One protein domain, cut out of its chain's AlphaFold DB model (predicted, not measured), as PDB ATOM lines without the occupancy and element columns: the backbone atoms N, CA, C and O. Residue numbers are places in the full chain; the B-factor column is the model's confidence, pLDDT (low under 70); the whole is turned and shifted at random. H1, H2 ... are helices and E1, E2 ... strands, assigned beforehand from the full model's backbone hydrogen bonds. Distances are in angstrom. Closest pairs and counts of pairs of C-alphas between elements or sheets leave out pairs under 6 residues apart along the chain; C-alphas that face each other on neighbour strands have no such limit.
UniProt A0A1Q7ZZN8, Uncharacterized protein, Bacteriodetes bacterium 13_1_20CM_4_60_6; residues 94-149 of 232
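This is residues 94 to 149 of the 232 residues of an uncharacterized protein of Bacteriodetes bacterium 13_1_20CM_4_60_6 (UniProt A0A1Q7ZZN8). A small hairpin of two short strands, E1 and E2, makes one side of this domain, and two helices, the short H1 and the longer H2, make the other; at one end residues 122 to 126 turn the chain from the strands to the helices. A long stretch with no named element, residues 94 to 106, leads into the hairpin, and its residues 101 to 102 pair with E1 as a short extra edge. The printed part has 56 residues, with two named strands and two named helices in the order E1, E2, H1, H2; the sheet has the order E1 - E2 and is antiparallel. The class is mixed, helices and strands, with under half of the residues in named elements. The whole is compact, with a radius of gyration of the C-alphas of 10.9 A and spans of 32 by 22 by 15 A.

Residues 101 to 102 pair antiparallel with residues 108 to 109 of E1, the strand of residues 107 to 109. E1 and E2, residues 118 to 121, form a hairpin of antiparallel neighbours, with 144 degrees between their directions. C-alphas 107 and 121 face each other at 4.2 A. N 108 and O 120 are within hydrogen-bond range at 2.9 A, as are N 119 and O 108 at 2.9 A. The closest C-alphas of E2 and H1, residues 127 to 131, are those of Ile 120 and Tyr 130, 7.8 A apart. H1 and H2, residues 134 to 144, are close but not clearly touching; their closest C-alphas, those of Tyr 130 and Gly 136, are 6.0 A apart. H2 is apart from E1 and from E2, and H1 is apart from E1. In H1 and H2 every O i to N i+4 pair is within hydrogen-bond range.

E1 runs from Phe 107, with its C-alpha at (127.248, 152.589, 111.559), to Trp 109. E2 runs from Lys 118 to Asn 121, 8.5 A from first to last C-alpha. H1 runs from Leu 127, with its C-alpha at (129.906, 153.174, 121.848), to Val 131. H2 runs from Pro 134 to Ala 144, 15.5 A long, and its last C-alpha is at (147.060, 144.189, 115.800).

The two C-alphas farthest apart are those of Asp 124 and Gln 149, at 32.9 A, while the first and last printed C-alphas, those of Gly 94 and Gln 149, are 8.9 A apart. The printed part has no cut. The links E2 to H1 and H1 to H2 are tight, E1 to E2 is short, and no link is long. The mean pLDDT of the printed part is 88.2; residues 94, 96 and 98 are under 70.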
ATOM      1  N   GLY A  94     151.286 147.187 112.809       60.34
ATOM      2  CA  GLY A  94     151.244 148.179 113.904       60.34
ATOM      3  C   GLY A  94     150.283 149.359 113.738       60.34
ATOM      4  O   GLY A  94     150.596 150.471 114.179       60.34
ATOM      5  N   CYS A  95     149.122 149.140 113.113       73.25
ATOM      6  CA  CYS A  95     148.004 150.082 113.226       73.25
ATOM      7  C   CYS A  95     147.456 150.069 114.664       73.25
ATOM      8  O   CYS A  95     147.421 149.017 115.299       73.25
ATOM      9  N   ASP A  96     147.012 151.221 115.174       69.31
ATOM     10  CA  ASP A  96     146.465 151.338 116.528       69.31
ATOM     11  C   ASP A  96     144.966 151.677 116.539       69.31
ATOM     12  O   ASP A  96     144.456 152.372 115.660       69.31
ATOM     13  N   THR A  97     144.246 151.128 117.523       71.38
ATOM     14  CA  THR A  97     142.773 151.139 117.612       71.38
ATOM     15  C   THR A  97     142.228 152.372 118.325       71.38
ATOM     16  O   THR A  97     141.068 152.383 118.728       71.38
ATOM     17  N   SER A  98     143.054 153.401 118.519       68.25
ATOM     18  CA  SER A  98     142.680 154.674 119.154       68.25
ATOM     19  C   SER A  98     141.778 155.558 118.300       68.25
ATOM     20  O   SER A  98     141.372 156.624 118.755       68.25
ATOM     21  N   SER A  99     141.434 155.130 117.085       74.25
ATOM     22  CA  SER A  99     140.449 155.819 116.262       74.25
ATOM     23  C   SER A  99     139.216 154.980 115.994       74.25
ATOM     24  O   SER A  99     139.265 153.757 115.882       74.25
ATOM     25  N   ILE A 100     138.107 155.693 115.848       83.50
ATOM     26  CA  ILE A 100     136.811 155.178 115.431       83.50
ATOM     27  C   ILE A 100     136.350 155.982 114.218       83.50
ATOM     28  O   ILE A 100     136.581 157.189 114.150       83.50
ATOM     29  N   ILE A 101     135.718 155.324 113.249       87.31
ATOM     30  CA  ILE A 101     135.112 155.998 112.095       87.31
ATOM     31  C   ILE A 101     133.622 155.696 112.130       87.31
ATOM     32  O   ILE A 101     133.222 154.540 112.000       87.31
ATOM     33  N   VAL A 102     132.818 156.740 112.277       91.75
ATOM     34  CA  VAL A 102     131.361 156.663 112.183       91.75
ATOM     35  C   VAL A 102     130.968 157.098 110.782       91.75
ATOM     36  O   VAL A 102     131.384 158.160 110.321       91.75
ATOM     37  N   ASP A 103     130.229 156.249 110.085       92.44
ATOM     38  CA  ASP A 103     129.726 156.547 108.751       92.44
ATOM     39  C   ASP A 103     128.442 157.394 108.823       92.44
ATOM     40  O   ASP A 103     127.813 157.517 109.874       92.44
ATOM     41  N   ALA A 104     128.037 157.980 107.698       93.81
ATOM     42  CA  ALA A 104     126.878 158.870 107.624       93.81
ATOM     43  C   ALA A 104     125.543 158.178 107.965       93.81
ATOM     44  O   ALA A 104     124.579 158.851 108.318       93.81
ATOM     45  N   ASP A 105     125.484 156.847 107.880       94.44
ATOM     46  CA  ASP A 105     124.331 156.031 108.277       94.44
ATOM     47  C   ASP A 105     124.345 155.626 109.766       94.44
ATOM     48  O   ASP A 105     123.530 154.814 110.202       94.44
ATOM     49  N   GLY A 106     125.270 156.183 110.557       94.19
ATOM     50  CA  GLY A 106     125.404 155.924 111.991       94.19
ATOM     51  C   GLY A 106     126.147 154.631 112.326       94.19
ATOM     52  O   GLY A 106     126.449 154.389 113.497       94.19
ATOM     53  N   PHE A 107     126.487 153.809 111.329       96.12
ATOM     54  CA  PHE A 107     127.248 152.589 111.559       96.12
ATOM     55  C   PHE A 107     128.727 152.866 111.801       96.12
ATOM     56  O   PHE A 107     129.361 153.715 111.171       96.12
ATOM     57  N   LEU A 108     129.292 152.071 112.700       93.38
ATOM     58  CA  LEU A 108     130.689 152.136 113.074       93.38
ATOM     59  C   LEU A 108     131.538 151.221 112.176       93.38
ATOM     60  O   LEU A 108     131.292 150.018 112.078       93.38
ATOM     61  N   TRP A 109     132.589 151.777 111.577       90.38
ATOM     62  CA  TRP A 109     133.681 151.006 110.985       90.38
ATOM     63  C   TRP A 109     134.721 150.703 112.070       90.38
ATOM     64  O   TRP A 109     135.552 151.555 112.397       90.38
ATOM     65  N   TYR A 110     134.679 149.493 112.638       90.00
ATOM     66  CA  TYR A 110     135.594 149.066 113.704       90.00
ATOM     67  C   TYR A 110     136.124 147.649 113.452       90.00
ATOM     68  O   TYR A 110     135.346 146.752 113.129       90.00
ATOM     69  N   PRO A 111     137.435 147.396 113.600       85.31
ATOM     70  CA  PRO A 111     138.463 148.302 114.121       85.31
ATOM     71  C   PRO A 111     139.020 149.265 113.057       85.31
ATOM     72  O   PRO A 111     139.770 150.175 113.386       85.31
ATOM     73  N   CYS A 112     138.687 149.057 111.779       86.31
ATOM     74  CA  CYS A 112     139.249 149.807 110.664       86.31
ATOM     75  C   CYS A 112     138.318 149.765 109.448       86.31
ATOM     76  O   CYS A 112     137.730 148.731 109.140       86.31
ATOM     77  N   ARG A 113     138.246 150.869 108.697       86.12
ATOM     78  CA  ARG A 113     137.464 150.953 107.454       86.12
ATOM     79  C   ARG A 113     138.010 150.069 106.328       86.12
ATOM     80  O   ARG A 113     137.220 149.612 105.505       86.12
ATOM     81  N   VAL A 114     139.323 149.811 106.294       85.06
ATOM     82  CA  VAL A 114     139.972 148.971 105.262       85.06
ATOM     83  C   VAL A 114     139.465 147.533 105.298       85.06
ATOM     84  O   VAL A 114     139.379 146.899 104.255       85.06
ATOM     85  N   LEU A 115     139.093 147.037 106.480       83.62
ATOM     86  CA  LEU A 115     138.566 145.681 106.643       83.62
ATOM     87  C   LEU A 115     137.122 145.532 106.144       83.62
ATOM     88  O   LEU A 115     136.618 144.420 106.107       83.62
ATOM     89  N   GLU A 116     136.466 146.631 105.752       84.94
ATOM     90  CA  GLU A 116     135.105 146.641 105.198       84.94
ATOM     91  C   GLU A 116     134.035 145.961 106.063       84.94
ATOM     92  O   GLU A 116     133.021 145.481 105.558       84.94
ATOM     93  N   GLU A 117     134.184 146.031 107.381       86.75
ATOM     94  CA  GLU A 117     133.181 145.540 108.321       86.75
ATOM     95  C   GLU A 117     132.535 146.696 109.088       86.75
ATOM     96  O   GLU A 117     133.198 147.394 109.862       86.75
ATOM     97  N   LYS A 118     131.227 146.883 108.875       90.31
ATOM     98  CA  LYS A 118     130.380 147.703 109.748       90.31
ATOM     99  C   LYS A 118     129.909 146.866 110.927       90.31
ATOM    100  O   LYS A 118     129.643 145.677 110.763       90.31
ATOM    101  N   THR A 119     129.814 147.485 112.097       92.81
ATOM    102  CA  THR A 119     129.500 146.777 113.340       92.81
ATOM    103  C   THR A 119     128.162 147.243 113.904       92.81
ATOM    104  O   THR A 119     127.117 146.890 113.364       92.81
ATOM    105  N   ILE A 120     128.171 148.048 114.959       94.62
ATOM    106  CA  ILE A 120     126.973 148.603 115.583       94.62
ATOM    107  C   ILE A 120     126.525 149.890 114.890       94.62
ATOM    108  O   ILE A 120     127.330 150.576 114.255       94.62
ATOM    109  N   ASN A 121     125.249 150.236 115.066       96.38
ATOM    110  CA  ASN A 121     124.733 151.566 114.762       96.38
ATOM    111  C   ASN A 121     124.690 152.403 116.048       96.38
ATOM    112  O   ASN A 121     124.053 152.005 117.022       96.38
ATOM    113  N   LEU A 122     125.360 153.556 116.054       95.38
ATOM    114  CA  LEU A 122     125.451 154.439 117.224       95.38
ATOM    115  C   LEU A 122     124.150 155.191 117.543       95.38
ATOM    116  O   LEU A 122     124.077 155.857 118.571       95.38
ATOM    117  N   ILE A 123     123.127 155.086 116.691       94.88
ATOM    118  CA  ILE A 123     121.772 155.564 117.001       94.88
ATOM    119  C   ILE A 123     121.142 154.691 118.095       94.88
ATOM    120  O   ILE A 123     120.504 155.213 119.006       94.88
ATOM    121  N   ASP A 124     121.368 153.377 118.028       95.06
ATOM    122  CA  ASP A 124     120.692 152.383 118.871       95.06
ATOM    123  C   ASP A 124     121.625 151.719 119.898       95.06
ATOM    124  O   ASP A 124     121.193 150.886 120.693       95.06
ATOM    125  N   SER A 125     122.926 152.021 119.862       95.25
ATOM    126  CA  SER A 125     123.954 151.344 120.660       95.25
ATOM    127  C   SER A 125     124.926 152.326 121.304       95.25
ATOM    128  O   SER A 125     125.382 153.276 120.672       95.25
ATOM    129  N   ASP A 126     125.310 152.046 122.550       95.38
ATOM    130  CA  ASP A 126     126.353 152.800 123.243       95.38
ATOM    131  C   ASP A 126     127.755 152.383 122.769       95.38
ATOM    132  O   ASP A 126     128.125 151.203 122.786       95.38
ATOM    133  N   LEU A 127     128.555 153.375 122.368       93.44
ATOM    134  CA  LEU A 127     129.906 153.174 121.848       93.44
ATOM    135  C   LEU A 127     130.819 152.501 122.877       93.44
ATOM    136  O   LEU A 127     131.557 151.581 122.526       93.44
ATOM    137  N   MET A 128     130.800 152.970 124.127       93.75
ATOM    138  CA  MET A 128     131.741 152.505 125.149       93.75
ATOM    139  C   MET A 128     131.454 151.058 125.530       93.75
ATOM    140  O   MET A 128     132.363 150.229 125.521       93.75
ATOM    141  N   THR A 129     130.178 150.735 125.721       95.94
ATOM    142  CA  THR A 129     129.693 149.372 125.950       95.94
ATOM    143  C   THR A 129     130.156 148.423 124.843       95.94
ATOM    144  O   THR A 129     130.617 147.316 125.116       95.94
ATOM    145  N   TYR A 130     130.089 148.850 123.578       94.62
ATOM    146  CA  TYR A 130     130.565 148.042 122.457       94.62
ATOM    147  C   TYR A 130     132.093 147.905 122.414       94.62
ATOM    148  O   TYR A 130     132.606 146.806 122.199       94.62
ATOM    149  N   VAL A 131     132.846 148.983 122.642       91.38
ATOM    150  CA  VAL A 131     134.318 148.942 122.647       91.38
ATOM    151  C   VAL A 131     134.847 148.038 123.771       91.38
ATOM    152  O   VAL A 131     135.857 147.356 123.571       91.38
ATOM    153  N   GLU A 132     134.163 147.975 124.912       93.69
ATOM    154  CA  GLU A 132     134.477 147.095 126.050       93.69
ATOM    155  C   GLU A 132     133.943 145.659 125.884       93.69
ATOM    156  O   GLU A 132     134.291 144.764 126.655       93.69
ATOM    157  N   SER A 133     133.126 145.406 124.860       95.56
ATOM    158  CA  SER A 133     132.557 144.084 124.599       95.56
ATOM    159  C   SER A 133     133.599 143.074 124.086       95.56
ATOM    160  O   SER A 133     134.633 143.466 123.528       95.56
ATOM    161  N   PRO A 134     133.322 141.757 124.190       96.94
ATOM    162  CA  PRO A 134     134.170 140.722 123.599       96.94
ATOM    163  C   PRO A 134     134.445 140.920 122.099       96.94
ATOM    164  O   PRO A 134     135.589 140.751 121.680       96.94
ATOM    165  N   ASP A 135     133.450 141.354 121.313       93.88
ATOM    166  CA  ASP A 135     133.627 141.653 119.878       93.88
ATOM    167  C   ASP A 135     134.584 142.837 119.671       93.88
ATOM    168  O   ASP A 135     135.512 142.777 118.863       93.88
ATOM    169  N   GLY A 136     134.441 143.893 120.480       92.25
ATOM    170  CA  GLY A 136     135.377 145.017 120.497       92.25
ATOM    171  C   GLY A 136     136.817 144.571 120.782       92.25
ATOM    172  O   GLY A 136     137.748 144.993 120.090       92.25
ATOM    173  N   HIS A 137     137.014 143.681 121.758       92.56
ATOM    174  CA  HIS A 137     138.326 143.110 122.077       92.56
ATOM    175  C   HIS A 137     138.903 142.251 120.943       92.56
ATOM    176  O   HIS A 137     140.071 142.434 120.588       92.56
ATOM    177  N   GLU A 138     138.107 141.359 120.353       92.62
ATOM    178  CA  GLU A 138     138.527 140.508 119.233       92.62
ATOM    179  C   GLU A 138     138.958 141.354 118.030       92.62
ATOM    180  O   GLU A 138     140.024 141.150 117.449       92.62
ATOM    181  N   ARG A 139     138.182 142.387 117.699       91.00
ATOM    182  CA  ARG A 139     138.496 143.319 116.613       91.00
ATOM    183  C   ARG A 139     139.826 144.031 116.823       91.00
ATOM    184  O   ARG A 139     140.614 144.138 115.883       91.00
ATOM    185  N   ARG A 140     140.137 144.468 118.047       88.38
ATOM    186  CA  ARG A 140     141.455 145.056 118.337       88.38
ATOM    187  C   ARG A 140     142.594 144.060 118.116       88.38
ATOM    188  O   ARG A 140     143.614 144.438 117.545       88.38
ATOM    189  N   GLN A 141     142.411 142.799 118.508       88.19
ATOM    190  CA  GLN A 141     143.397 141.741 118.255       88.19
ATOM    191  C   GLN A 141     143.575 141.482 116.754       88.19
ATOM    192  O   GLN A 141     144.707 141.405 116.277       88.19
ATOM    193  N   ARG A 142     142.476 141.442 115.990       87.75
ATOM    194  CA  ARG A 142     142.511 141.313 114.525       87.75
ATOM    195  C   ARG A 142     143.284 142.451 113.866       87.75
ATOM    196  O   ARG A 142     144.069 142.204 112.958       87.75
ATOM    197  N   MET A 143     143.109 143.691 114.327       85.88
ATOM    198  CA  MET A 143     143.862 144.818 113.773       85.88
ATOM    199  C   MET A 143     145.345 144.791 114.150       85.88
ATOM    200  O   MET A 143     146.183 145.132 113.319       85.88
ATOM    201  N   ALA A 144     145.675 144.364 115.371       82.75
ATOM    202  CA  ALA A 144     147.060 144.189 115.800       82.75
ATOM    203  C   ALA A 144     147.799 143.123 114.967       82.75
ATOM    204  O   ALA A 144     149.005 143.241 114.763       82.75
ATOM    205  N   ALA A 145     147.072 142.124 114.460       85.56
ATOM    206  CA  ALA A 145     147.580 141.063 113.592       85.56
ATOM    207  C   ALA A 145     147.456 141.360 112.079       85.56
ATOM    208  O   ALA A 145     147.739 140.484 111.269       85.56
ATOM    209  N   CYS A 146     147.010 142.559 111.686       84.31
ATOM    210  CA  CYS A 146     146.785 142.918 110.283       84.31
ATOM    211  C   CYS A 146     148.101 143.151 109.520       84.31
ATOM    212  O   CYS A 146     148.962 143.899 109.986       84.31
ATOM    213  N   ASP A 147     148.197 142.584 108.316       84.12
ATOM    214  CA  ASP A 147     149.368 142.576 107.426       84.12
ATOM    215  C   ASP A 147     149.163 143.369 106.114       84.12
ATOM    216  O   ASP A 147     150.040 143.408 105.257       84.12
ATOM    217  N   ILE A 148     148.025 144.057 105.951       81.94
ATOM    218  CA  ILE A 148     147.627 144.727 104.693       81.94
ATOM    219  C   ILE A 148     148.553 145.907 104.314       81.94
ATOM    220  O   ILE A 148     148.541 146.349 103.167       81.94
ATOM    221  N   GLN A 149     149.325 146.461 105.263       81.56
ATOM    222  CA  GLN A 149     150.193 147.641 105.062       81.56
ATOM    223  C   GLN A 149     149.502 148.793 104.302       81.56
ATOM    224  O   GLN A 149     150.074 149.453 103.439       81.56
TER     225      GLN A 149